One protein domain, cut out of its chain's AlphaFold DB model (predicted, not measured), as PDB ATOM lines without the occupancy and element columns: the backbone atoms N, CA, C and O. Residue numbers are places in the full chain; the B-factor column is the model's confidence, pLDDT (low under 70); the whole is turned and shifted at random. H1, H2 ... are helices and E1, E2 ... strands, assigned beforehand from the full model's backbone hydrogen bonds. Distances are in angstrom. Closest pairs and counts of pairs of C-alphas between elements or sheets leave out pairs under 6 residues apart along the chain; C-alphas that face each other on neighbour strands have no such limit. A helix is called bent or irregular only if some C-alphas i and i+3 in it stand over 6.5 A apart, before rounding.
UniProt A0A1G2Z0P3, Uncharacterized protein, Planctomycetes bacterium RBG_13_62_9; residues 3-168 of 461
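What this domain is: This is residues 3 to 168 of the 461 residues of an uncharacterized protein of Planctomycetes bacterium RBG_13_62_9 (UniProt A0A1G2Z0P3). Helices H2, H4 and H6 lie side by side in a row, running the same way, and H3 crosses H2 and H4; the small hairpin E1 and E2 packs on H3, and the antiparallel sheet E3 - E4 - E5 meets the end of H3. H1 lies at one end of the long axis, while H5 and H7 lie with H6 toward the other. The printed part has 166 residues, with seven named helices and five named strands in the order E1 E2 H1 E3 H2 H3 E4 E5 H4 H5 H6 H7, class mixed. It is compact, with a radius of gyration of the C-alphas of 16.1 A, and only just elongated, spanning 53 by 35 by 26 A.

How they stand to each other: E1, residues 5 to 7, and E2, residues 13 to 15, form an antiparallel hairpin, with N 6 and O 14 2.9 A apart. H1, residues 23 to 27, touches no helix. In the second sheet E3, residues 34 to 36, is antiparallel to the inner strand E4, residues 78 to 83, with N 82 and O 35 2.8 A apart. E4 forms a hairpin with E5, residues 89 to 93, with N 80 and O 91 2.8 A apart. H2, residues 39 to 53, and H3, residues 56 to 71, form a helical hairpin at a steep tilt of 41 degrees, closest at the C-alphas of Ala 46 and Ala 58, 5.4 A. H3 only grazes the second sheet, with residues 69 to 71; the closest C-alphas of E2 and H3, Arg 13 and Trp 65, are 4.8 A apart. The hub is H4, residues 104 to 116: it touches H2 at a shallow tilt of 22 degrees, closest at the C-alphas of Pro 40 and Gln 105, 5.4 A, and only just touches H3, with 3 pairs of C-alphas within 8 A, closest at Ala 66 and Phe 109, 7.0 A. With residues 106 to 110 alone H4 touches H6, residues 138 to 147, closest at the C-alphas of Thr 110 and Val 145, 7.1 A. H5, residues 123 to 129, is near H4. H7, residues 156 to 165, is close to H6 but not clearly touching, at the C-alphas of Asn 139 and Tyr 165, 5.5 A. Every O i to N i+4 pair is within hydrogen-bond range in H1, H3 and H4, against 7 of 11 in H2, 2 of 3 in H5, 4 of 6 in H6 and 4 of 6 in H7.

Where its parts are: E1 begins at C-alpha 5, (25.937, -80.286, 183.696). H2 is 23.6 A long, H3 22.3 A, H4 18.0 A and E4 14.7 A. H2, H6 and H7 are irregular: C-alphas 42 and 45 are 7.2 A apart, 140 and 143 7.4 A, 161 and 164 7.0 A. H7 ends at C-alpha 165, (37.351, -54.090, 204.322).

The domain as a whole: The C-alphas farthest apart, those of Lys 28 and Ala 157, are 54.1 A apart. The printed part has no cut and no long link. Its mean pLDDT is 94.8, and no printed residue is under 70.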
ATOM      1  N   ALA A   3      22.920 -84.295 185.621       85.62
ATOM      2  CA  ALA A   3      22.075 -84.047 184.443       85.62
ATOM      3  C   ALA A   3      22.021 -82.579 183.960       85.62
ATOM      4  O   ALA A   3      21.874 -82.332 182.766       85.62
ATOM      5  N   LEU A   4      22.179 -81.602 184.864       90.25
ATOM      6  CA  LEU A   4      22.201 -80.166 184.526       90.25
ATOM      7  C   LEU A   4      23.574 -79.694 184.041       90.25
ATOM      8  O   LEU A   4      23.737 -78.546 183.624       90.25
ATOM      9  N   THR A   5      24.570 -80.573 184.111       94.88
ATOM     10  CA  THR A   5      25.937 -80.286 183.696       94.88
ATOM     11  C   THR A   5      26.328 -81.115 182.482       94.88
ATOM     12  O   THR A   5      25.630 -82.038 182.056       94.88
ATOM     13  N   ILE A   6      27.457 -80.764 181.887       95.81
ATOM     14  CA  ILE A   6      28.111 -81.534 180.840       95.81
ATOM     15  C   ILE A   6      29.608 -81.559 181.108       95.81
ATOM     16  O   ILE A   6      30.158 -80.577 181.605       95.81
ATOM     17  N   VAL A   7      30.245 -82.679 180.773       97.25
ATOM     18  CA  VAL A   7      31.696 -82.746 180.598       97.25
ATOM     19  C   VAL A   7      31.963 -82.681 179.099       97.25
ATOM     20  O   VAL A   7      31.457 -83.513 178.347       97.25
ATOM     21  N   THR A   8      32.678 -81.655 178.654       97.00
ATOM     22  CA  THR A   8      33.065 -81.480 177.249       97.00
ATOM     23  C   THR A   8      34.160 -82.476 176.855       97.00
ATOM     24  O   THR A   8      34.779 -83.111 177.709       97.00
ATOM     25  N   ALA A   9      34.421 -82.622 175.552       95.88
ATOM     26  CA  ALA A   9      35.412 -83.574 175.038       95.88
ATOM     27  C   ALA A   9      36.840 -83.328 175.568       95.88
ATOM     28  O   ALA A   9      37.626 -84.263 175.677       95.88
ATOM     29  N   ASP A  10      37.161 -82.086 175.936       94.38
ATOM     30  CA  ASP A  10      38.429 -81.672 176.552       94.38
ATOM     31  C   ASP A  10      38.420 -81.743 178.096       94.38
ATOM     32  O   ASP A  10      39.342 -81.259 178.752       94.38
ATOM     33  N   GLY A  11      37.390 -82.351 178.696       96.38
ATOM     34  CA  GLY A  11      37.329 -82.654 180.128       96.38
ATOM     35  C   GLY A  11      36.878 -81.504 181.034       96.38
ATOM     36  O   GLY A  11      36.968 -81.633 182.254       96.38
ATOM     37  N   ARG A  12      36.388 -80.384 180.486       97.62
ATOM     38  CA  ARG A  12      35.807 -79.287 181.281       97.62
ATOM     39  C   ARG A  12      34.386 -79.628 181.718       97.62
ATOM     40  O   ARG A  12      33.587 -80.093 180.909       97.62
ATOM     41  N   ARG A  13      34.037 -79.349 182.976       98.00
ATOM     42  CA  ARG A  13      32.658 -79.455 183.474       98.00
ATOM     43  C   ARG A  13      32.000 -78.083 183.535       98.00
ATOM     44  O   ARG A  13      32.483 -77.187 184.219       98.00
ATOM     45  N   HIS A  14      30.840 -77.972 182.902       97.38
ATOM     46  CA  HIS A  14      30.026 -76.760 182.860       97.38
ATOM     47  C   HIS A  14      28.563 -77.065 183.173       97.38
ATOM     48  O   HIS A  14      28.090 -78.175 182.912       97.38
ATOM     49  N   PHE A  15      27.822 -76.075 183.667       96.19
ATOM     50  CA  PHE A  15      26.372 -76.079 183.464       96.19
ATOM     51  C   PHE A  15      26.056 -75.970 181.975       96.19
ATOM     52  O   PHE A  15      26.814 -75.386 181.206       96.19
ATOM     53  N   ARG A  16      24.947 -76.572 181.542       94.38
ATOM     54  CA  ARG A  16      24.598 -76.588 180.113       94.38
ATOM     55  C   ARG A  16      24.120 -75.225 179.616       94.38
ATOM     56  O   ARG A  16      24.415 -74.863 178.484       94.38
ATOM     57  N   ASP A  17      23.391 -74.485 180.437       92.31
ATOM     58  CA  ASP A  17      22.837 -73.169 180.120       92.31
ATOM     59  C   ASP A  17      22.741 -72.360 181.423       92.31
ATOM     60  O   ASP A  17      22.684 -72.952 182.500       92.31
ATOM     61  N   LYS A  18      22.705 -71.030 181.325       90.44
ATOM     62  CA  LYS A  18      22.502 -70.101 182.442       90.44
ATOM     63  C   LYS A  18      21.049 -69.646 182.592       90.44
ATOM     64  O   LYS A  18      20.701 -69.071 183.618       90.44
ATOM     65  N   GLU A  19      20.216 -69.879 181.576       87.44
ATOM     66  CA  GLU A  19      18.826 -69.401 181.535       87.44
ATOM     67  C   GLU A  19      17.797 -70.451 181.971       87.44
ATOM     68  O   GLU A  19      16.739 -70.092 182.486       87.44
ATOM     69  N   ARG A  20      18.083 -71.745 181.767       83.38
ATOM     70  CA  ARG A  20      17.136 -72.847 182.006       83.38
ATOM     71  C   ARG A  20      17.780 -73.963 182.826       83.38
ATOM     72  O   ARG A  20      18.763 -74.565 182.401       83.38
ATOM     73  N   MET A  21      17.257 -74.184 184.033       84.38
ATOM     74  CA  MET A  21      17.755 -75.177 185.000       84.38
ATOM     75  C   MET A  21      16.608 -75.831 185.788       84.38
ATOM     76  O   MET A  21      16.736 -76.127 186.977       84.38
ATOM     77  N   GLY A  22      15.453 -75.986 185.142       85.25
ATOM     78  CA  GLY A  22      14.246 -76.549 185.734       85.25
ATOM     79  C   GLY A  22      14.170 -78.072 185.623       85.25
ATOM     80  O   GLY A  22      15.077 -78.742 185.134       85.25
ATOM     81  N   PHE A  23      13.037 -78.627 186.061       87.25
ATOM     82  CA  PHE A  23      12.753 -80.064 185.964       87.25
ATOM     83  C   PHE A  23      12.860 -80.590 184.525       87.25
ATOM     84  O   PHE A  23      13.438 -81.653 184.299       87.25
ATOM     85  N   GLU A  24      12.347 -79.839 183.548       88.62
ATOM     86  CA  GLU A  24      12.420 -80.229 182.137       88.62
ATOM     87  C   GLU A  24      13.867 -80.335 181.647       88.62
ATOM     88  O   GLU A  24      14.187 -81.286 180.942       88.62
ATOM     89  N   ASP A  25      14.759 -79.442 182.086       87.69
ATOM     90  CA  ASP A  25      16.180 -79.472 181.721       87.69
ATOM     91  C   ASP A  25      16.927 -80.644 182.373       87.69
ATOM     92  O   ASP A  25      17.904 -81.146 181.820       87.69
ATOM     93  N   VAL A  26      16.465 -81.113 183.538       87.81
ATOM     94  CA  VAL A  26      16.967 -82.347 184.164       87.81
ATOM     95  C   VAL A  26      16.514 -83.573 183.371       87.81
ATOM     96  O   VAL A  26      17.312 -84.475 183.128       87.81
ATOM     97  N   ALA A  27      15.235 -83.622 182.990       89.62
ATOM     98  CA  ALA A  27      14.634 -84.779 182.329       89.62
ATOM     99  C   ALA A  27      15.021 -84.890 180.846       89.62
ATOM    100  O   ALA A  27      15.186 -85.993 180.323       89.62
ATOM    101  N   LYS A  28      15.146 -83.752 180.157       89.12
ATOM    102  CA  LYS A  28      15.452 -83.630 178.726       89.12
ATOM    103  C   LYS A  28      16.432 -82.468 178.512       89.12
ATOM    104  O   LYS A  28      16.022 -81.387 178.088       89.12
ATOM    105  N   PRO A  29      17.730 -82.671 178.793       87.50
ATOM    106  CA  PRO A  29      18.710 -81.596 178.727       87.50
ATOM    107  C   PRO A  29      18.838 -81.014 177.316       87.50
ATOM    108  O   PRO A  29      19.084 -81.740 176.352       87.50
ATOM    109  N   GLY A  30      18.723 -79.690 177.204       86.69
ATOM    110  CA  GLY A  30      18.935 -78.970 175.951       86.69
ATOM    111  C   GLY A  30      20.392 -78.982 175.466       86.69
ATOM    112  O   GLY A  30      21.317 -79.468 176.138       86.69
ATOM    113  N   ALA A  31      20.596 -78.410 174.275       91.62
ATOM    114  CA  ALA A  31      21.927 -78.165 173.728       91.62
ATOM    115  C   ALA A  31      22.707 -77.182 174.627       91.62
ATOM    116  O   ALA A  31      22.128 -76.170 175.036       91.62
ATOM    117  N   PRO A  32      23.993 -77.443 174.931       94.44
ATOM    118  CA  PRO A  32      24.791 -76.528 175.738       94.44
ATOM    119  C   PRO A  32      24.967 -75.162 175.065       94.44
ATOM    120  O   PRO A  32      25.209 -75.095 173.861       94.44
ATOM    121  N   LYS A  33      24.884 -74.086 175.850       95.56
ATOM    122  CA  LYS A  33      25.069 -72.698 175.408       95.56
ATOM    123  C   LYS A  33      26.144 -72.005 176.237       95.56
ATOM    124  O   LYS A  33      27.325 -72.135 175.933       95.56
ATOM    125  N   VAL A  34      25.750 -71.287 177.289       96.50
ATOM    126  CA  VAL A  34      26.635 -70.485 178.139       96.50
ATOM    127  C   VAL A  34      26.460 -70.918 179.589       96.50
ATOM    128  O   VAL A  34      25.348 -70.868 180.101       96.50
ATOM    129  N   ASP A  35      27.551 -71.297 180.252       96.62
ATOM    130  CA  ASP A  35      27.619 -71.409 181.713       96.62
ATOM    131  C   ASP A  35      27.993 -70.035 182.273       96.62
ATOM    132  O   ASP A  35      28.902 -69.378 181.769       96.62
ATOM    133  N   GLY A  36      27.288 -69.564 183.293       94.44
ATOM    134  CA  GLY A  36      27.495 -68.230 183.847       94.44
ATOM    135  C   GLY A  36      26.258 -67.689 184.537       94.44
ATOM    136  O   GLY A  36      25.403 -68.452 184.986       94.44
ATOM    137  N   GLY A  37      26.139 -66.365 184.642       89.00
ATOM    138  CA  GLY A  37      25.001 -65.748 185.326       89.00
ATOM    139  C   GLY A  37      24.806 -66.328 186.732       89.00
ATOM    140  O   GLY A  37      25.750 -66.390 187.511       89.00
ATOM    141  N   THR A  38      23.593 -66.779 187.054       89.00
ATOM    142  CA  THR A  38      23.207 -67.314 188.371       89.00
ATOM    143  C   THR A  38      23.491 -68.802 188.582       89.00
ATOM    144  O   THR A  38      23.180 -69.314 189.655       89.00
ATOM    145  N   SER A  39      24.099 -69.497 187.617       92.06
ATOM    146  CA  SER A  39      24.335 -70.952 187.668       92.06
ATOM    147  C   SER A  39      24.987 -71.473 188.961       92.06
ATOM    148  O   SER A  39      24.544 -72.514 189.452       92.06
ATOM    149  N   PRO A  40      25.958 -70.774 189.595       92.75
ATOM    150  CA  PRO A  40      26.553 -71.259 190.840       92.75
ATOM    151  C   PRO A  40      25.550 -71.435 191.996       92.75
ATOM    152  O   PRO A  40      25.815 -72.210 192.908       92.75
ATOM    153  N   LEU A  41      24.380 -70.778 191.970       89.94
ATOM    154  CA  LEU A  41      23.311 -71.006 192.958       89.94
ATOM    155  C   LEU A  41      22.813 -72.456 192.971       89.94
ATOM    156  O   LEU A  41      22.388 -72.946 194.017       89.94
ATOM    157  N   MET A  42      22.889 -73.161 191.841       91.31
ATOM    158  CA  MET A  42      22.409 -74.540 191.747       91.31
ATOM    159  C   MET A  42      23.271 -75.526 192.537       91.31
ATOM    160  O   MET A  42      22.812 -76.625 192.844       91.31
ATOM    161  N   TRP A  43      24.499 -75.151 192.910       93.81
ATOM    162  CA  TRP A  43      25.386 -76.017 193.686       93.81
ATOM    163  C   TRP A  43      24.977 -76.198 195.142       93.81
ATOM    164  O   TRP A  43      25.502 -77.100 195.792       93.81
ATOM    165  N   HIS A  44      24.026 -75.410 195.650       90.75
ATOM    166  CA  HIS A  44      23.644 -75.414 197.061       90.75
ATOM    167  C   HIS A  44      23.349 -76.825 197.605       90.75
ATOM    168  O   HIS A  44      23.885 -77.201 198.642       90.75
ATOM    169  N   THR A  45      22.576 -77.645 196.885       91.12
ATOM    170  CA  THR A  45      22.227 -79.010 197.327       91.12
ATOM    171  C   THR A  45      23.426 -79.959 197.347       91.12
ATOM    172  O   THR A  45      23.589 -80.729 198.291       91.12
ATOM    173  N   ALA A  46      24.300 -79.892 196.338       95.19
ATOM    174  CA  ALA A  46      25.512 -80.708 196.292       95.19
ATOM    175  C   ALA A  46      26.504 -80.306 197.389       95.19
ATOM    176  O   ALA A  46      27.133 -81.172 197.990       95.19
ATOM    177  N   LEU A  47      26.618 -79.005 197.664       96.38
ATOM    178  CA  LEU A  47      27.465 -78.489 198.732       96.38
ATOM    179  C   LEU A  47      26.940 -78.891 200.114       96.38
ATOM    180  O   LEU A  47      27.733 -79.339 200.928       96.38
ATOM    181  N   GLN A  48      25.626 -78.821 200.362       95.19
ATOM    182  CA  GLN A  48      25.032 -79.304 201.617       95.19
ATOM    183  C   GLN A  48      25.302 -80.795 201.843       95.19
ATOM    184  O   GLN A  48      25.703 -81.189 202.934       95.19
ATOM    185  N   LEU A  49      25.129 -81.621 200.806       95.81
ATOM    186  CA  LEU A  49      25.432 -83.048 200.894       95.81
ATOM    187  C   LEU A  49      26.922 -83.282 201.188       95.81
ATOM    188  O   LEU A  49      27.266 -84.040 202.090       95.81
ATOM    189  N   ALA A  50      27.810 -82.591 200.468       96.75
ATOM    190  CA  ALA A  50      29.247 -82.668 200.703       96.75
ATOM    191  C   ALA A  50      29.643 -82.174 202.108       96.75
ATOM    192  O   ALA A  50      30.537 -82.749 202.728       96.75
ATOM    193  N   ASP A  51      28.975 -81.149 202.633       95.50
ATOM    194  CA  ASP A  51      29.190 -80.625 203.983       95.50
ATOM    195  C   ASP A  51      28.763 -81.606 205.069       95.50
ATOM    196  O   ASP A  51      29.457 -81.734 206.078       95.50
ATOM    197  N   TYR A  52      27.674 -82.336 204.828       95.75
ATOM    198  CA  TYR A  52      27.140 -83.307 205.770       95.75
ATOM    199  C   TYR A  52      28.005 -84.568 205.867       95.75
ATOM    200  O   TYR A  52      28.520 -84.867 206.938       95.75
ATOM    201  N   ASN A  53      28.207 -85.284 204.756       96.19
ATOM    202  CA  ASN A  53      28.851 -86.605 204.769       96.19
ATOM    203  C   ASN A  53      30.082 -86.719 203.863       96.19
ATOM    204  O   ASN A  53      30.628 -87.804 203.708       96.19
ATOM    205  N   ARG A  54      30.548 -85.624 203.247       96.50
ATOM    206  CA  ARG A  54      31.665 -85.653 202.280       96.50
ATOM    207  C   ARG A  54      31.417 -86.626 201.119       96.50
ATOM    208  O   ARG A  54      32.362 -87.232 200.618       96.50
ATOM    209  N   ASN A  55      30.165 -86.743 200.654       97.19
ATOM    210  CA  ASN A  55      29.809 -87.644 199.555       97.19
ATOM    211  C   ASN A  55      30.778 -87.485 198.361       97.19
ATOM    212  O   ASN A  55      30.897 -86.385 197.801       97.19
ATOM    213  N   PRO A  56      31.442 -88.570 197.923       96.12
ATOM    214  CA  PRO A  56      32.509 -88.479 196.934       96.12
ATOM    215  C   PRO A  56      32.001 -88.056 195.552       96.12
ATOM    216  O   PRO A  56      32.699 -87.333 194.841       96.12
ATOM    217  N   ARG A  57      30.777 -88.444 195.161       95.75
ATOM    218  CA  ARG A  57      30.194 -88.035 193.871       95.75
ATOM    219  C   ARG A  57      29.848 -86.549 193.872       95.75
ATOM    220  O   ARG A  57      30.137 -85.868 192.890       95.75
ATOM    221  N   ALA A  58      29.303 -86.034 194.976       96.25
ATOM    222  CA  ALA A  58      29.025 -84.607 195.138       96.25
ATOM    223  C   ALA A  58      30.315 -83.768 195.104       96.25
ATOM    224  O   ALA A  58      30.415 -82.816 194.328       96.25
ATOM    225  N   LEU A  59      31.334 -84.161 195.877       97.38
ATOM    226  CA  LEU A  59      32.637 -83.488 195.882       97.38
ATOM    227  C   LEU A  59      33.317 -83.529 194.512       97.38
ATOM    228  O   LEU A  59      33.917 -82.536 194.104       97.38
ATOM    229  N   LYS A  60      33.219 -84.649 193.790       96.69
ATOM    230  CA  LYS A  60      33.789 -84.785 192.446       96.69
ATOM    231  C   LYS A  60      33.194 -83.766 191.477       96.69
ATOM    232  O   LYS A  60      33.945 -83.022 190.853       96.69
ATOM    233  N   VAL A  61      31.865 -83.692 191.367       96.44
ATOM    234  CA  VAL A  61      31.228 -82.782 190.396       96.44
ATOM    235  C   VAL A  61      31.476 -81.309 190.724       96.44
ATOM    236  O   VAL A  61      31.655 -80.510 189.806       96.44
ATOM    237  N   LEU A  62      31.535 -80.957 192.013       97.69
ATOM    238  CA  LEU A  62      31.849 -79.600 192.461       97.69
ATOM    239  C   LEU A  62      33.289 -79.208 192.106       97.69
ATOM    240  O   LEU A  62      33.508 -78.133 191.551       97.69
ATOM    241  N   GLN A  63      34.259 -80.085 192.390       98.25
ATOM    242  CA  GLN A  63      35.671 -79.839 192.083       98.25
ATOM    243  C   GLN A  63      35.917 -79.781 190.574       98.25
ATOM    244  O   GLN A  63      36.580 -78.864 190.114       98.25
ATOM    245  N   GLU A  64      35.340 -80.685 189.776       98.25
ATOM    246  CA  GLU A  64      35.481 -80.656 188.311       98.25
ATOM    247  C   GLU A  64      34.969 -79.338 187.703       98.25
ATOM    248  O   GLU A  64      35.591 -78.778 186.794       98.25
ATOM    249  N   TRP A  65      33.846 -78.820 188.217       98.12
ATOM    250  CA  TRP A  65      33.323 -77.518 187.807       98.12
ATOM    251  C   TRP A  65      34.241 -76.380 188.268       98.12
ATOM    252  O   TRP A  65      34.677 -75.577 187.447       98.12
ATOM    253  N   ALA A  66      34.606 -76.321 189.550       98.25
ATOM    254  CA  ALA A  66      35.463 -75.255 190.070       98.25
ATOM    255  C   ALA A  66      36.842 -75.226 189.386       98.25
ATOM    256  O   ALA A  66      37.316 -74.159 188.996       98.25
ATOM    257  N   ASP A  67      37.446 -76.392 189.150       98.50
ATOM    258  CA  ASP A  67      38.730 -76.547 188.463       98.50
ATOM    259  C   ASP A  67      38.653 -76.081 187.003       98.50
ATOM    260  O   ASP A  67      39.609 -75.507 186.478       98.50
ATOM    261  N   THR A  68      37.510 -76.286 186.343       98.25
ATOM    262  CA  THR A  68      37.243 -75.735 185.009       98.25
ATOM    263  C   THR A  68      37.255 -74.210 185.039       98.25
ATOM    264  O   THR A  68      37.934 -73.581 184.230       98.25
ATOM    265  N   TRP A  69      36.549 -73.606 185.993       98.00
ATOM    266  CA  TRP A  69      36.469 -72.153 186.117       98.00
ATOM    267  C   TRP A  69      37.807 -71.515 186.507       98.00
ATOM    268  O   TRP A  69      38.156 -70.483 185.937       98.00
ATOM    269  N   LEU A  70      38.599 -72.139 187.388       97.88
ATOM    270  CA  LEU A  70      39.945 -71.659 187.732       97.88
ATOM    271  C   LEU A  70      40.856 -71.550 186.503       97.88
ATOM    272  O   LEU A  70      41.576 -70.566 186.370       97.88
ATOM    273  N   LYS A  71      40.793 -72.514 185.572       97.44
ATOM    274  CA  LYS A  71      41.581 -72.486 184.323       97.44
ATOM    275  C   LYS A  71      41.206 -71.328 183.395       97.44
ATOM    276  O   LYS A  71      42.011 -70.930 182.559       97.44
ATOM    277  N   LEU A  72      39.987 -70.808 183.523       96.69
ATOM    278  CA  LEU A  72      39.446 -69.723 182.700       96.69
ATOM    279  C   LEU A  72      39.586 -68.349 183.372       96.69
ATOM    280  O   LEU A  72      39.155 -67.339 182.816       96.69
ATOM    281  N   MET A  73      40.178 -68.301 184.565       96.00
ATOM    282  CA  MET A  73      40.371 -67.088 185.344       96.00
ATOM    283  C   MET A  73      41.839 -66.684 185.399       96.00
ATOM    284  O   MET A  73      42.737 -67.505 185.549       96.00
ATOM    285  N   SER A  74      42.077 -65.379 185.355       95.69
ATOM    286  CA  SER A  74      43.383 -64.790 185.635       95.69
ATOM    287  C   SER A  74      43.205 -63.439 186.329       95.69
ATOM    288  O   SER A  74      42.187 -62.784 186.092       95.69
ATOM    289  N   PRO A  75      44.185 -62.950 187.108       95.94
ATOM    290  CA  PRO A  75      44.180 -61.571 187.587       95.94
ATOM    291  C   PRO A  75      43.852 -60.569 186.474       95.94
ATOM    292  O   PRO A  75      44.391 -60.654 185.372       95.94
ATOM    293  N   GLY A  76      42.916 -59.651 186.730       93.25
ATOM    294  CA  GLY A  76      42.444 -58.692 185.723       93.25
ATOM    295  C   GLY A  76      41.404 -59.236 184.731       93.25
ATOM    296  O   GLY A  76      40.840 -58.457 183.968       93.25
ATOM    297  N   ARG A  77      41.129 -60.547 184.730       95.75
ATOM    298  CA  ARG A  77      40.106 -61.213 183.904       95.75
ATOM    299  C   ARG A  77      39.478 -62.377 184.674       95.75
ATOM    300  O   ARG A  77      39.811 -63.544 184.470       95.75
ATOM    301  N   TRP A  78      38.556 -62.055 185.572       96.88
ATOM    302  CA  TRP A  78      37.808 -63.041 186.348       96.88
ATOM    303  C   TRP A  78      36.551 -63.441 185.577       96.88
ATOM    304  O   TRP A  78      35.592 -62.671 185.534       96.88
ATOM    305  N   ALA A  79      36.579 -64.596 184.908       97.06
ATOM    306  CA  ALA A  79      35.467 -65.083 184.094       97.06
ATOM    307  C   ALA A  79      34.152 -65.166 184.892       97.06
ATOM    308  O   ALA A  79      34.128 -65.660 186.018       97.06
ATOM    309  N   THR A  80      33.053 -64.717 184.284       96.44
ATOM    310  CA  THR A  80      31.680 -64.825 184.815       96.44
ATOM    311  C   THR A  80      30.740 -65.579 183.885       96.44
ATOM    312  O   THR A  80      29.698 -66.049 184.338       96.44
ATOM    313  N   ASP A  81      31.103 -65.697 182.605       97.19
ATOM    314  CA  ASP A  81      30.313 -66.367 181.578       97.19
ATOM    315  C   ASP A  81      31.247 -67.030 180.561       97.19
ATOM    316  O   ASP A  81      32.225 -66.419 180.116       97.19
ATOM    317  N   VAL A  82      30.933 -68.267 180.188       97.94
ATOM    318  CA  VAL A  82      31.731 -69.114 179.301       97.94
ATOM    319  C   VAL A  82      30.805 -69.831 178.327       97.94
ATOM    320  O   VAL A  82      29.877 -70.523 178.739       97.94
ATOM    321  N   GLU A  83      31.075 -69.711 177.030       97.88
ATOM    322  CA  GLU A  83      30.442 -70.557 176.022       97.88
ATOM    323  C   GLU A  83      30.908 -72.008 176.214       97.88
ATOM    324  O   GLU A  83      32.094 -72.317 176.107       97.88
ATOM    325  N   VAL A  84      29.968 -72.904 176.521       97.44
ATOM    326  CA  VAL A  84      30.248 -74.232 177.083       97.44
ATOM    327  C   VAL A  84      31.133 -75.061 176.159       97.44
ATOM    328  O   VAL A  84      32.176 -75.562 176.583       97.44
ATOM    329  N   LEU A  85      30.741 -75.190 174.888       97.19
ATOM    330  CA  LEU A  85      31.434 -76.065 173.941       97.19
ATOM    331  C   LEU A  85      32.819 -75.522 173.575       97.19
ATOM    332  O   LEU A  85      33.801 -76.259 173.648       97.19
ATOM    333  N   SER A  86      32.918 -74.235 173.239       97.00
ATOM    334  CA  SER A  86      34.175 -73.625 172.788       97.00
ATOM    335  C   SER A  86      35.146 -73.306 173.931       97.00
ATOM    336  O   SER A  86      36.346 -73.196 173.699       97.00
ATOM    337  N   GLY A  87      34.642 -73.121 175.156       96.88
ATOM    338  CA  GLY A  87      35.420 -72.615 176.290       96.88
ATOM    339  C   GLY A  87      35.740 -71.124 176.214       96.88
ATOM    340  O   GLY A  87      36.502 -70.614 177.036       96.88
ATOM    341  N   LYS A  88      35.164 -70.398 175.251       97.62
ATOM    342  CA  LYS A  88      35.370 -68.958 175.109       97.62
ATOM    343  C   LYS A  88      34.722 -68.216 176.276       97.62
ATOM    344  O   LYS A  88      33.510 -68.281 176.468       97.62
ATOM    345  N   VAL A  89      35.519 -67.445 177.013       97.75
ATOM    346  CA  VAL A  89      35.012 -66.517 178.033       97.75
ATOM    347  C   VAL A  89      34.252 -65.385 177.337       97.75
ATOM    348  O   VAL A  89      34.831 -64.619 176.565       97.75
ATOM    349  N   THR A  90      32.952 -65.279 177.599       96.56
ATOM    350  CA  THR A  90      32.061 -64.255 177.025       96.56
ATOM    351  C   THR A  90      31.746 -63.126 178.005       96.56
ATOM    352  O   THR A  90      31.265 -62.076 177.591       96.56
ATOM    353  N   GLY A  91      32.025 -63.322 179.295       96.00
ATOM    354  CA  GLY A  91      31.848 -62.328 180.352       96.00
ATOM    355  C   GLY A  91      32.966 -62.431 181.383       96.00
ATOM    356  O   GLY A  91      33.393 -63.531 181.734       96.00
ATOM    357  N   SER A  92      33.474 -61.290 181.851       96.56
ATOM    358  CA  SER A  92      34.495 -61.245 182.901       96.56
ATOM    359  C   SER A  92      34.451 -59.943 183.698       96.56
ATOM    360  O   SER A  92      33.868 -58.948 183.264       96.56
ATOM    361  N   GLN A  93      35.084 -59.951 184.867       96.31
ATOM    362  CA  GLN A  93      35.265 -58.784 185.722       96.31
ATOM    363  C   GLN A  93      36.758 -58.496 185.925       96.31
ATOM    364  O   GLN A  93      37.509 -59.419 186.241       96.31
ATOM    365  N   PRO A  94      37.216 -57.235 185.820       94.94
ATOM    366  CA  PRO A  94      38.639 -56.923 185.951       94.94
ATOM    367  C   PRO A  94      39.126 -56.883 187.402       94.94
ATOM    368  O   PRO A  94      40.253 -57.264 187.704       94.94
ATOM    369  N   ALA A  95      38.270 -56.437 188.319       94.69
ATOM    370  CA  ALA A  95      38.631 -56.217 189.716       94.69
ATOM    371  C   ALA A  95      37.748 -56.995 190.695       94.69
ATOM    372  O   ALA A  95      37.845 -56.761 191.892       94.69
ATOM    373  N   ARG A  96      36.872 -57.884 190.206       96.12
ATOM    374  CA  ARG A  96      35.939 -58.633 191.052       96.12
ATOM    375  C   ARG A  96      36.160 -60.145 190.954       96.12
ATOM    376  O   ARG A  96      35.492 -60.786 190.140       96.12
ATOM    377  N   PRO A  97      37.102 -60.716 191.727       96.88
ATOM    378  CA  PRO A  97      37.343 -62.156 191.715       96.88
ATOM    379  C   PRO A  97      36.093 -62.914 192.166       96.88
ATOM    380  O   PRO A  97      35.412 -62.483 193.096       96.88
ATOM    381  N   LEU A  98      35.805 -64.039 191.500       96.62
ATOM    382  CA  LEU A  98      34.718 -64.970 191.840       96.62
ATOM    383  C   LEU A  98      33.325 -64.316 191.966       96.62
ATOM    384  O   LEU A  98      32.482 -64.735 192.761       96.62
ATOM    385  N   TYR A  99      33.064 -63.274 191.172       94.69
ATOM    386  CA  TYR A  99      31.819 -62.504 191.245       94.69
ATOM    387  C   TYR A  99      30.623 -63.157 190.527       94.69
ATOM    388  O   TYR A  99      29.495 -62.675 190.671       94.69
ATOM    389  N   GLY A 100      30.838 -64.245 189.774       92.50
ATOM    390  CA  GLY A 100      29.772 -64.955 189.063       92.50
ATOM    391  C   GLY A 100      28.545 -65.212 189.950       92.50
ATOM    392  O   GLY A 100      28.671 -65.601 191.114       92.50
ATOM    393  N   GLY A 101      27.354 -64.941 189.411       88.62
ATOM    394  CA  GLY A 101      26.079 -65.174 190.092       88.62
ATOM    395  C   GLY A 101      25.866 -64.348 191.350       88.62
ATOM    396  O   GLY A 101      25.456 -64.900 192.365       88.62
ATOM    397  N   TYR A 102      26.148 -63.044 191.312       88.19
ATOM    398  CA  TYR A 102      26.038 -62.166 192.485       88.19
ATOM    399  C   TYR A 102      26.899 -62.663 193.661       88.19
ATOM    400  O   TYR A 102      26.424 -62.738 194.794       88.19
ATOM    401  N   SER A 103      28.157 -63.017 193.374       92.38
ATOM    402  CA  SER A 103      29.139 -63.563 194.330       92.38
ATOM    403  C   SER A 103      28.919 -65.018 194.769       92.38
ATOM    404  O   SER A 103      29.654 -65.511 195.623       92.38
ATOM    405  N   THR A 104      27.951 -65.741 194.199       93.88
ATOM    406  CA  THR A 104      27.684 -67.152 194.559       93.88
ATOM    407  C   THR A 104      28.750 -68.114 194.041       93.88
ATOM    408  O   THR A 104      28.962 -69.178 194.626       93.88
ATOM    409  N   GLN A 105      29.498 -67.715 193.009       96.19
ATOM    410  CA  GLN A 105      30.758 -68.362 192.658       96.19
ATOM    411  C   GLN A 105      31.757 -68.255 193.823       96.19
ATOM    412  O   GLN A 105      32.291 -69.271 194.252       96.19
ATOM    413  N   GLY A 106      31.917 -67.074 194.428       96.62
ATOM    414  CA  GLY A 106      32.700 -66.882 195.652       96.62
ATOM    415  C   GLY A 106      32.239 -67.757 196.825       96.62
ATOM    416  O   GLY A 106      33.083 -68.342 197.501       96.62
ATOM    417  N   VAL A 107      30.924 -67.929 197.021       96.38
ATOM    418  CA  VAL A 107      30.366 -68.855 198.033       96.38
ATOM    419  C   VAL A 107      30.815 -70.289 197.769       96.38
ATOM    420  O   VAL A 107      31.359 -70.937 198.659       96.38
ATOM    421  N   THR A 108      30.604 -70.773 196.541       96.94
ATOM    422  CA  THR A 108      30.920 -72.156 196.147       96.94
ATOM    423  C   THR A 108      32.400 -72.455 196.358       96.94
ATOM    424  O   THR A 108      32.755 -73.486 196.919       96.94
ATOM    425  N   PHE A 109      33.266 -71.527 195.954       98.00
ATOM    426  CA  PHE A 109      34.715 -71.660 196.060       98.00
ATOM    427  C   PHE A 109      35.206 -71.578 197.512       98.00
ATOM    428  O   PHE A 109      36.033 -72.387 197.925       98.00
ATOM    429  N   THR A 110      34.648 -70.669 198.321       97.75
ATOM    430  CA  THR A 110      34.976 -70.573 199.756       97.75
ATOM    431  C   THR A 110      34.553 -71.837 200.505       97.75
ATOM    432  O   THR A 110      35.305 -72.354 201.328       97.75
ATOM    433  N   TRP A 111      33.376 -72.386 200.194       97.31
ATOM    434  CA  TRP A 111      32.910 -73.626 200.812       97.31
ATOM    435  C   TRP A 111      33.722 -74.833 200.328       97.31
ATOM    436  O   TRP A 111      34.093 -75.671 201.138       97.31
ATOM    437  N   LEU A 112      34.110 -74.891 199.050       97.88
ATOM    438  CA  LEU A 112      35.045 -75.909 198.558       97.88
ATOM    439  C   LEU A 112      36.401 -75.854 199.264       97.88
ATOM    440  O   LEU A 112      36.941 -76.906 199.604       97.88
ATOM    441  N   TYR A 113      36.929 -74.661 199.537       98.12
ATOM    442  CA  TYR A 113      38.112 -74.514 200.384       98.12
ATOM    443  C   TYR A 113      37.867 -75.088 201.786       98.12
ATOM    444  O   TYR A 113      38.651 -75.919 202.233       98.12
ATOM    445  N   ALA A 114      36.741 -74.774 202.434       96.38
ATOM    446  CA  ALA A 114      36.393 -75.354 203.737       96.38
ATOM    447  C   ALA A 114      36.275 -76.894 203.714       96.38
ATOM    448  O   ALA A 114      36.637 -77.562 204.682       96.38
ATOM    449  N   LEU A 115      35.775 -77.465 202.613       96.12
ATOM    450  CA  LEU A 115      35.573 -78.908 202.450       96.12
ATOM    451  C   LEU A 115      36.867 -79.668 202.132       96.12
ATOM    452  O   LEU A 115      36.978 -80.838 202.494       96.12
ATOM    453  N   THR A 116      37.809 -79.033 201.426       96.31
ATOM    454  CA  THR A 116      38.985 -79.703 200.840       96.31
ATOM    455  C   THR A 116      40.325 -79.253 201.417       96.31
ATOM    456  O   THR A 116      41.313 -79.962 201.247       96.31
ATOM    457  N   GLY A 117      40.385 -78.080 202.049       95.88
ATOM    458  CA  GLY A 117      41.621 -77.440 202.503       95.88
ATOM    459  C   GLY A 117      42.544 -76.962 201.377       95.88
ATOM    460  O   GLY A 117      43.704 -76.664 201.633       95.88
ATOM    461  N   GLN A 118      42.083 -76.925 200.121       97.81
ATOM    462  CA  GLN A 118      42.939 -76.586 198.980       97.81
ATOM    463  C   GLN A 118      42.911 -75.083 198.672       97.81
ATOM    464  O   GLN A 118      41.932 -74.576 198.116       97.81
ATOM    465  N   ASP A 119      44.020 -74.390 198.940       97.56
ATOM    466  CA  ASP A 119      44.166 -72.934 198.758       97.56
ATOM    467  C   ASP A 119      43.802 -72.435 197.357       97.56
ATOM    468  O   ASP A 119      43.309 -71.316 197.203       97.56
ATOM    469  N   ARG A 120      43.966 -73.270 196.319       97.81
ATOM    470  CA  ARG A 120      43.627 -72.915 194.929       97.81
ATOM    471  C   ARG A 120      42.193 -72.403 194.763       97.81
ATOM    472  O   ARG A 120      41.944 -71.599 193.869       97.81
ATOM    473  N   TYR A 121      41.261 -72.837 195.615       98.50
ATOM    474  CA  TYR A 121      39.869 -72.388 195.559       98.50
ATOM    475  C   TYR A 121      39.661 -70.977 196.122       98.50
ATOM    476  O   TYR A 121      38.738 -70.289 195.703       98.50
ATOM    477  N   VAL A 122      40.527 -70.492 197.011       98.25
ATOM    478  CA  VAL A 122      40.466 -69.116 197.540       98.25
ATOM    479  C   VAL A 122      41.589 -68.224 197.012       98.25
ATOM    480  O   VAL A 122      41.582 -67.018 197.255       98.25
ATOM    481  N   GLU A 123      42.504 -68.767 196.212       97.94
ATOM    482  CA  GLU A 123      43.611 -68.036 195.593       97.94
ATOM    483  C   GLU A 123      43.184 -66.766 194.826       97.94
ATOM    484  O   GLU A 123      43.848 -65.740 194.988       97.94
ATOM    485  N   PRO A 124      42.058 -66.729 194.077       98.19
ATOM    486  CA  PRO A 124      41.571 -65.483 193.478       98.19
ATOM    487  C   PRO A 124      41.365 -64.339 194.484       98.19
ATOM    488  O   PRO A 124      41.557 -63.172 194.139       98.19
ATOM    489  N   PHE A 125      40.997 -64.652 195.730       98.25
ATOM    490  CA  PHE A 125      40.926 -63.675 196.814       98.25
ATOM    491  C   PHE A 125      42.309 -63.382 197.401       98.25
ATOM    492  O   PHE A 125      42.677 -62.209 197.526       98.25
ATOM    493  N   LEU A 126      43.104 -64.424 197.687       97.88
ATOM    494  CA  LEU A 126      44.456 -64.285 198.244       97.88
ATOM    495  C   LEU A 126      45.358 -63.406 197.364       97.88
ATOM    496  O   LEU A 126      46.137 -62.610 197.889       97.88
ATOM    497  N   HIS A 127      45.202 -63.472 196.037       97.44
ATOM    498  CA  HIS A 127      45.884 -62.597 195.083       97.44
ATOM    499  C   HIS A 127      45.756 -61.111 195.455       97.44
ATOM    500  O   HIS A 127      46.753 -60.383 195.442       97.44
ATOM    501  N   TYR A 128      44.550 -60.652 195.804       97.94
ATOM    502  CA  TYR A 128      44.315 -59.267 196.220       97.94
ATOM    503  C   TYR A 128      44.687 -59.033 197.683       97.94
ATOM    504  O   TYR A 128      45.236 -57.976 198.006       97.94
ATOM    505  N   TYR A 129      44.447 -60.010 198.560       97.69
ATOM    506  CA  TYR A 129      44.738 -59.856 199.982       97.69
ATOM    507  C   TYR A 129      46.225 -59.632 200.253       97.69
ATOM    508  O   TYR A 129      46.568 -58.735 201.020       97.69
ATOM    509  N   ARG A 130      47.111 -60.342 199.538       97.44
ATOM    510  CA  ARG A 130      48.570 -60.116 199.585       97.44
ATOM    511  C   ARG A 130      48.972 -58.692 199.172       97.44
ATOM    512  O   ARG A 130      50.035 -58.214 199.543       97.44
ATOM    513  N   GLN A 131      48.109 -57.987 198.440       97.19
ATOM    514  CA  GLN A 131      48.285 -56.587 198.042       97.19
ATOM    515  C   GLN A 131      47.544 -55.605 198.965       97.19
ATOM    516  O   GLN A 131      47.388 -54.438 198.604       97.19
ATOM    517  N   LYS A 132      47.055 -56.059 200.130       97.44
ATOM    518  CA  LYS A 132      46.280 -55.255 201.094       97.44
ATOM    519  C   LYS A 132      44.977 -54.705 200.502       97.44
ATOM    520  O   LYS A 132      44.514 -53.623 200.859       97.44
ATOM    521  N   LYS A 133      44.389 -55.442 199.555       97.12
ATOM    522  CA  LYS A 133      43.132 -55.097 198.882       97.12
ATOM    523  C   LYS A 133      42.131 -56.227 199.056       97.12
ATOM    524  O   LYS A 133      42.490 -57.386 198.921       97.12
ATOM    525  N   ALA A 134      40.864 -55.893 199.257       97.19
ATOM    526  CA  ALA A 134      39.774 -56.864 199.229       97.19
ATOM    527  C   ALA A 134      38.614 -56.311 198.385       97.19
ATOM    528  O   ALA A 134      37.616 -55.846 198.932       97.19
ATOM    529  N   PRO A 135      38.736 -56.284 197.046       96.56
ATOM    530  CA  PRO A 135      37.632 -55.833 196.211       96.56
ATOM    531  C   PRO A 135      36.461 -56.818 196.292       96.56
ATOM    532  O   PRO A 135      36.659 -57.993 196.592       96.56
ATOM    533  N   LEU A 136      35.241 -56.360 195.993       93.94
ATOM    534  CA  LEU A 136      34.065 -57.235 195.917       93.94
ATOM    535  C   LEU A 136      34.323 -58.386 194.924       93.94
ATOM    536  O   LEU A 136      34.758 -58.114 193.821       93.94
ATOM    537  N   SER A 137      34.046 -59.653 195.225       93.44
ATOM    538  CA  SER A 137      33.387 -60.150 196.439       93.44
ATOM    539  C   SER A 137      34.320 -60.519 197.591       93.44
ATOM    540  O   SER A 137      33.839 -60.932 198.641       93.44
ATOM    541  N   GLY A 138      35.634 -60.375 197.431       95.88
ATOM    542  CA  GLY A 138      36.633 -60.743 198.434       95.88
ATOM    543  C   GLY A 138      36.416 -60.084 199.801       95.88
ATOM    544  O   GLY A 138      36.634 -60.733 200.816       95.88
ATOM    545  N   ASN A 139      35.922 -58.848 199.888       94.88
ATOM    546  CA  ASN A 139      35.577 -58.247 201.189       94.88
ATOM    547  C   ASN A 139      34.480 -59.016 201.952       94.88
ATOM    548  O   ASN A 139      34.543 -59.127 203.176       94.88
ATOM    549  N   THR A 140      33.493 -59.577 201.247       91.69
ATOM    550  CA  THR A 140      32.358 -60.308 201.841       91.69
ATOM    551  C   THR A 140      32.761 -61.650 202.461       91.69
ATOM    552  O   THR A 140      32.105 -62.113 203.396       91.69
ATOM    553  N   PHE A 141      33.835 -62.268 201.958       94.56
ATOM    554  CA  PHE A 141      34.340 -63.565 202.427       94.56
ATOM    555  C   PHE A 141      35.581 -63.452 203.311       94.56
ATOM    556  O   PHE A 141      36.059 -64.465 203.802       94.56
ATOM    557  N   LEU A 142      36.097 -62.240 203.537       94.44
ATOM    558  CA  LEU A 142      37.340 -62.020 204.275       94.44
ATOM    559  C   LEU A 142      37.288 -62.591 205.707       94.44
ATOM    560  O   LEU A 142      38.245 -63.223 206.144       94.44
ATOM    561  N   GLY A 143      36.158 -62.413 206.404       93.12
ATOM    562  CA  GLY A 143      35.912 -63.043 207.708       93.12
ATOM    563  C   GLY A 143      35.874 -64.571 207.614       93.12
ATOM    564  O   GLY A 143      36.610 -65.241 208.329       93.12
ATOM    565  N   ASP A 144      35.101 -65.118 206.672       94.50
ATOM    566  CA  ASP A 144      34.965 -66.564 206.462       94.50
ATOM    567  C   ASP A 144      36.330 -67.231 206.209       94.50
ATOM    568  O   ASP A 144      36.679 -68.213 206.861       94.50
ATOM    569  N   VAL A 145      37.152 -66.683 205.305       95.44
ATOM    570  CA  VAL A 145      38.470 -67.264 205.002       95.44
ATOM    571  C   VAL A 145      39.486 -67.063 206.132       95.44
ATOM    572  O   VAL A 145      40.405 -67.868 206.264       95.44
ATOM    573  N   CYS A 146      39.314 -66.034 206.972       95.00
ATOM    574  CA  CYS A 146      40.081 -65.872 208.208       95.00
ATOM    575  C   CYS A 146      39.740 -66.986 209.209       95.00
ATOM    576  O   CYS A 146      40.641 -67.628 209.747       95.00
ATOM    577  N   CYS A 147      38.453 -67.283 209.403       94.81
ATOM    578  CA  CYS A 147      37.992 -68.389 210.248       94.81
ATOM    579  C   CYS A 147      38.471 -69.761 209.737       94.81
ATOM    580  O   CYS A 147      38.773 -70.657 210.523       94.81
ATOM    581  N   LEU A 148      38.601 -69.912 208.417       95.50
ATOM    582  CA  LEU A 148      39.087 -71.131 207.765       95.50
ATOM    583  C   LEU A 148      40.623 -71.215 207.632       95.50
ATOM    584  O   LEU A 148      41.125 -72.168 207.041       95.50
ATOM    585  N   GLY A 149      41.384 -70.233 208.124       95.50
ATOM    586  CA  GLY A 149      42.853 -70.288 208.132       95.50
ATOM    587  C   GLY A 149      43.578 -69.856 206.865       95.50
ATOM    588  O   GLY A 149      44.803 -69.855 206.845       95.50
ATOM    589  N   ALA A 150      42.870 -69.390 205.835       96.69
ATOM    590  CA  ALA A 150      43.517 -68.991 204.580       96.69
ATOM    591  C   ALA A 150      44.431 -67.759 204.734       96.69
ATOM    592  O   ALA A 150      45.244 -67.465 203.859       96.69
ATOM    593  N   LEU A 151      44.261 -66.992 205.817       96.06
ATOM    594  CA  LEU A 151      45.040 -65.782 206.084       96.06
ATOM    595  C   LEU A 151      46.221 -66.020 207.037       96.06
ATOM    596  O   LEU A 151      46.986 -65.087 207.262       96.06
ATOM    597  N   ASP A 152      46.393 -67.233 207.576       94.25
ATOM    598  CA  ASP A 152      47.381 -67.523 208.630       94.25
ATOM    599  C   ASP A 152      48.830 -67.305 208.161       94.25
ATOM    600  O   ASP A 152      49.706 -66.975 208.957       94.25
ATOM    601  N   ALA A 153      49.081 -67.452 206.857       93.56
ATOM    602  CA  ALA A 153      50.391 -67.230 206.245       93.56
ATOM    603  C   ALA A 153      50.679 -65.752 205.904       93.56
ATOM    604  O   ALA A 153      51.777 -65.437 205.441       93.56
ATOM    605  N   LEU A 154      49.710 -64.843 206.068       95.38
ATOM    606  CA  LEU A 154      49.904 -63.421 205.781       95.38
ATOM    607  C   LEU A 154      50.597 -62.722 206.954       95.38
ATOM    608  O   LEU A 154      50.279 -62.950 208.118       95.38
ATOM    609  N   ASP A 155      51.515 -61.809 206.643       94.56
ATOM    610  CA  ASP A 155      52.175 -61.005 207.666       94.56
ATOM    611  C   ASP A 155      51.204 -60.009 208.340       94.56
ATOM    612  O   ASP A 155      50.165 -59.618 207.792       94.56
ATOM    613  N   GLN A 156      51.574 -59.541 209.536       91.25
ATOM    614  CA  GLN A 156      50.758 -58.610 210.323       91.25
ATOM    615  C   GLN A 156      50.465 -57.287 209.598       91.25
ATOM    616  O   GLN A 156      49.381 -56.723 209.760       91.25
ATOM    617  N   ALA A 157      51.400 -56.770 208.794       94.00
ATOM    618  CA  ALA A 157      51.203 -55.523 208.058       94.00
ATOM    619  C   ALA A 157      50.199 -55.700 206.909       94.00
ATOM    620  O   ALA A 157      49.473 -54.762 206.566       94.00
ATOM    621  N   THR A 158      50.146 -56.893 206.322       95.81
ATOM    622  CA  THR A 158      49.165 -57.289 205.321       95.81
ATOM    623  C   THR A 158      47.787 -57.447 205.951       95.81
ATOM    624  O   THR A 158      46.851 -56.787 205.502       95.81
ATOM    625  N   LEU A 159      47.668 -58.198 207.052       93.00
ATOM    626  CA  LEU A 159      46.414 -58.340 207.806       93.00
ATOM    627  C   LEU A 159      45.853 -56.985 208.257       93.00
ATOM    628  O   LEU A 159      44.675 -56.696 208.047       93.00
ATOM    629  N   LYS A 160      46.709 -56.101 208.790       91.00
ATOM    630  CA  LYS A 160      46.320 -54.736 209.176       91.00
ATOM    631  C   LYS A 160      45.792 -53.918 207.994       91.00
ATOM    632  O   LYS A 160      44.884 -53.113 208.169       91.00
ATOM    633  N   GLY A 161      46.325 -54.133 206.791       93.75
ATOM    634  CA  GLY A 161      45.830 -53.491 205.570       93.75
ATOM    635  C   GLY A 161      44.450 -53.985 205.118       93.75
ATOM    636  O   GLY A 161      43.768 -53.275 204.383       93.75
ATOM    637  N   LEU A 162      44.021 -55.171 205.558       94.81
ATOM    638  CA  LEU A 162      42.743 -55.784 205.177       94.81
ATOM    639  C   LEU A 162      41.595 -55.459 206.139       94.81
ATOM    640  O   LEU A 162      40.431 -55.503 205.745       94.81
ATOM    641  N   VAL A 163      41.920 -55.083 207.373       90.44
ATOM    642  CA  VAL A 163      40.970 -54.704 208.432       90.44
ATOM    643  C   VAL A 163      39.882 -53.717 207.980       90.44
ATOM    644  O   VAL A 163      38.713 -53.979 208.255       90.44
ATOM    645  N   PRO A 164      40.179 -52.645 207.216       91.25
ATOM    646  CA  PRO A 164      39.144 -51.706 206.777       91.25
ATOM    647  C   PRO A 164      38.056 -52.308 205.870       91.25
ATOM    648  O   PRO A 164      37.015 -51.686 205.680       91.25
ATOM    649  N   TYR A 165      38.282 -53.487 205.280       93.25
ATOM    650  CA  TYR A 165      37.351 -54.090 204.322       93.25
ATOM    651  C   TYR A 165      36.300 -55.001 204.963       93.25
ATOM    652  O   TYR A 165      35.303 -55.308 204.308       93.25
ATOM    653  N   ASN A 166      36.507 -55.461 206.201       92.38
ATOM    654  CA  ASN A 166      35.553 -56.324 206.891       92.38
ATOM    655  C   ASN A 166      35.653 -56.140 208.418       92.38
ATOM    656  O   ASN A 166      36.682 -56.492 208.994       92.38
ATOM    657  N   PRO A 167      34.596 -55.652 209.095       90.00
ATOM    658  CA  PRO A 167      34.649 -55.362 210.528       90.00
ATOM    659  C   PRO A 167      34.853 -56.606 211.406       90.00
ATOM    660  O   PRO A 167      35.419 -56.496 212.490       90.00
ATOM    661  N   ALA A 168      34.440 -57.793 210.946       89.75
ATOM    662  CA  ALA A 168      34.659 -59.038 211.682       89.75
ATOM    663  C   ALA A 168      36.145 -59.431 211.716       89.75
ATOM    664  O   ALA A 168      36.598 -60.048 212.676       89.75
TER     665      ALA A 168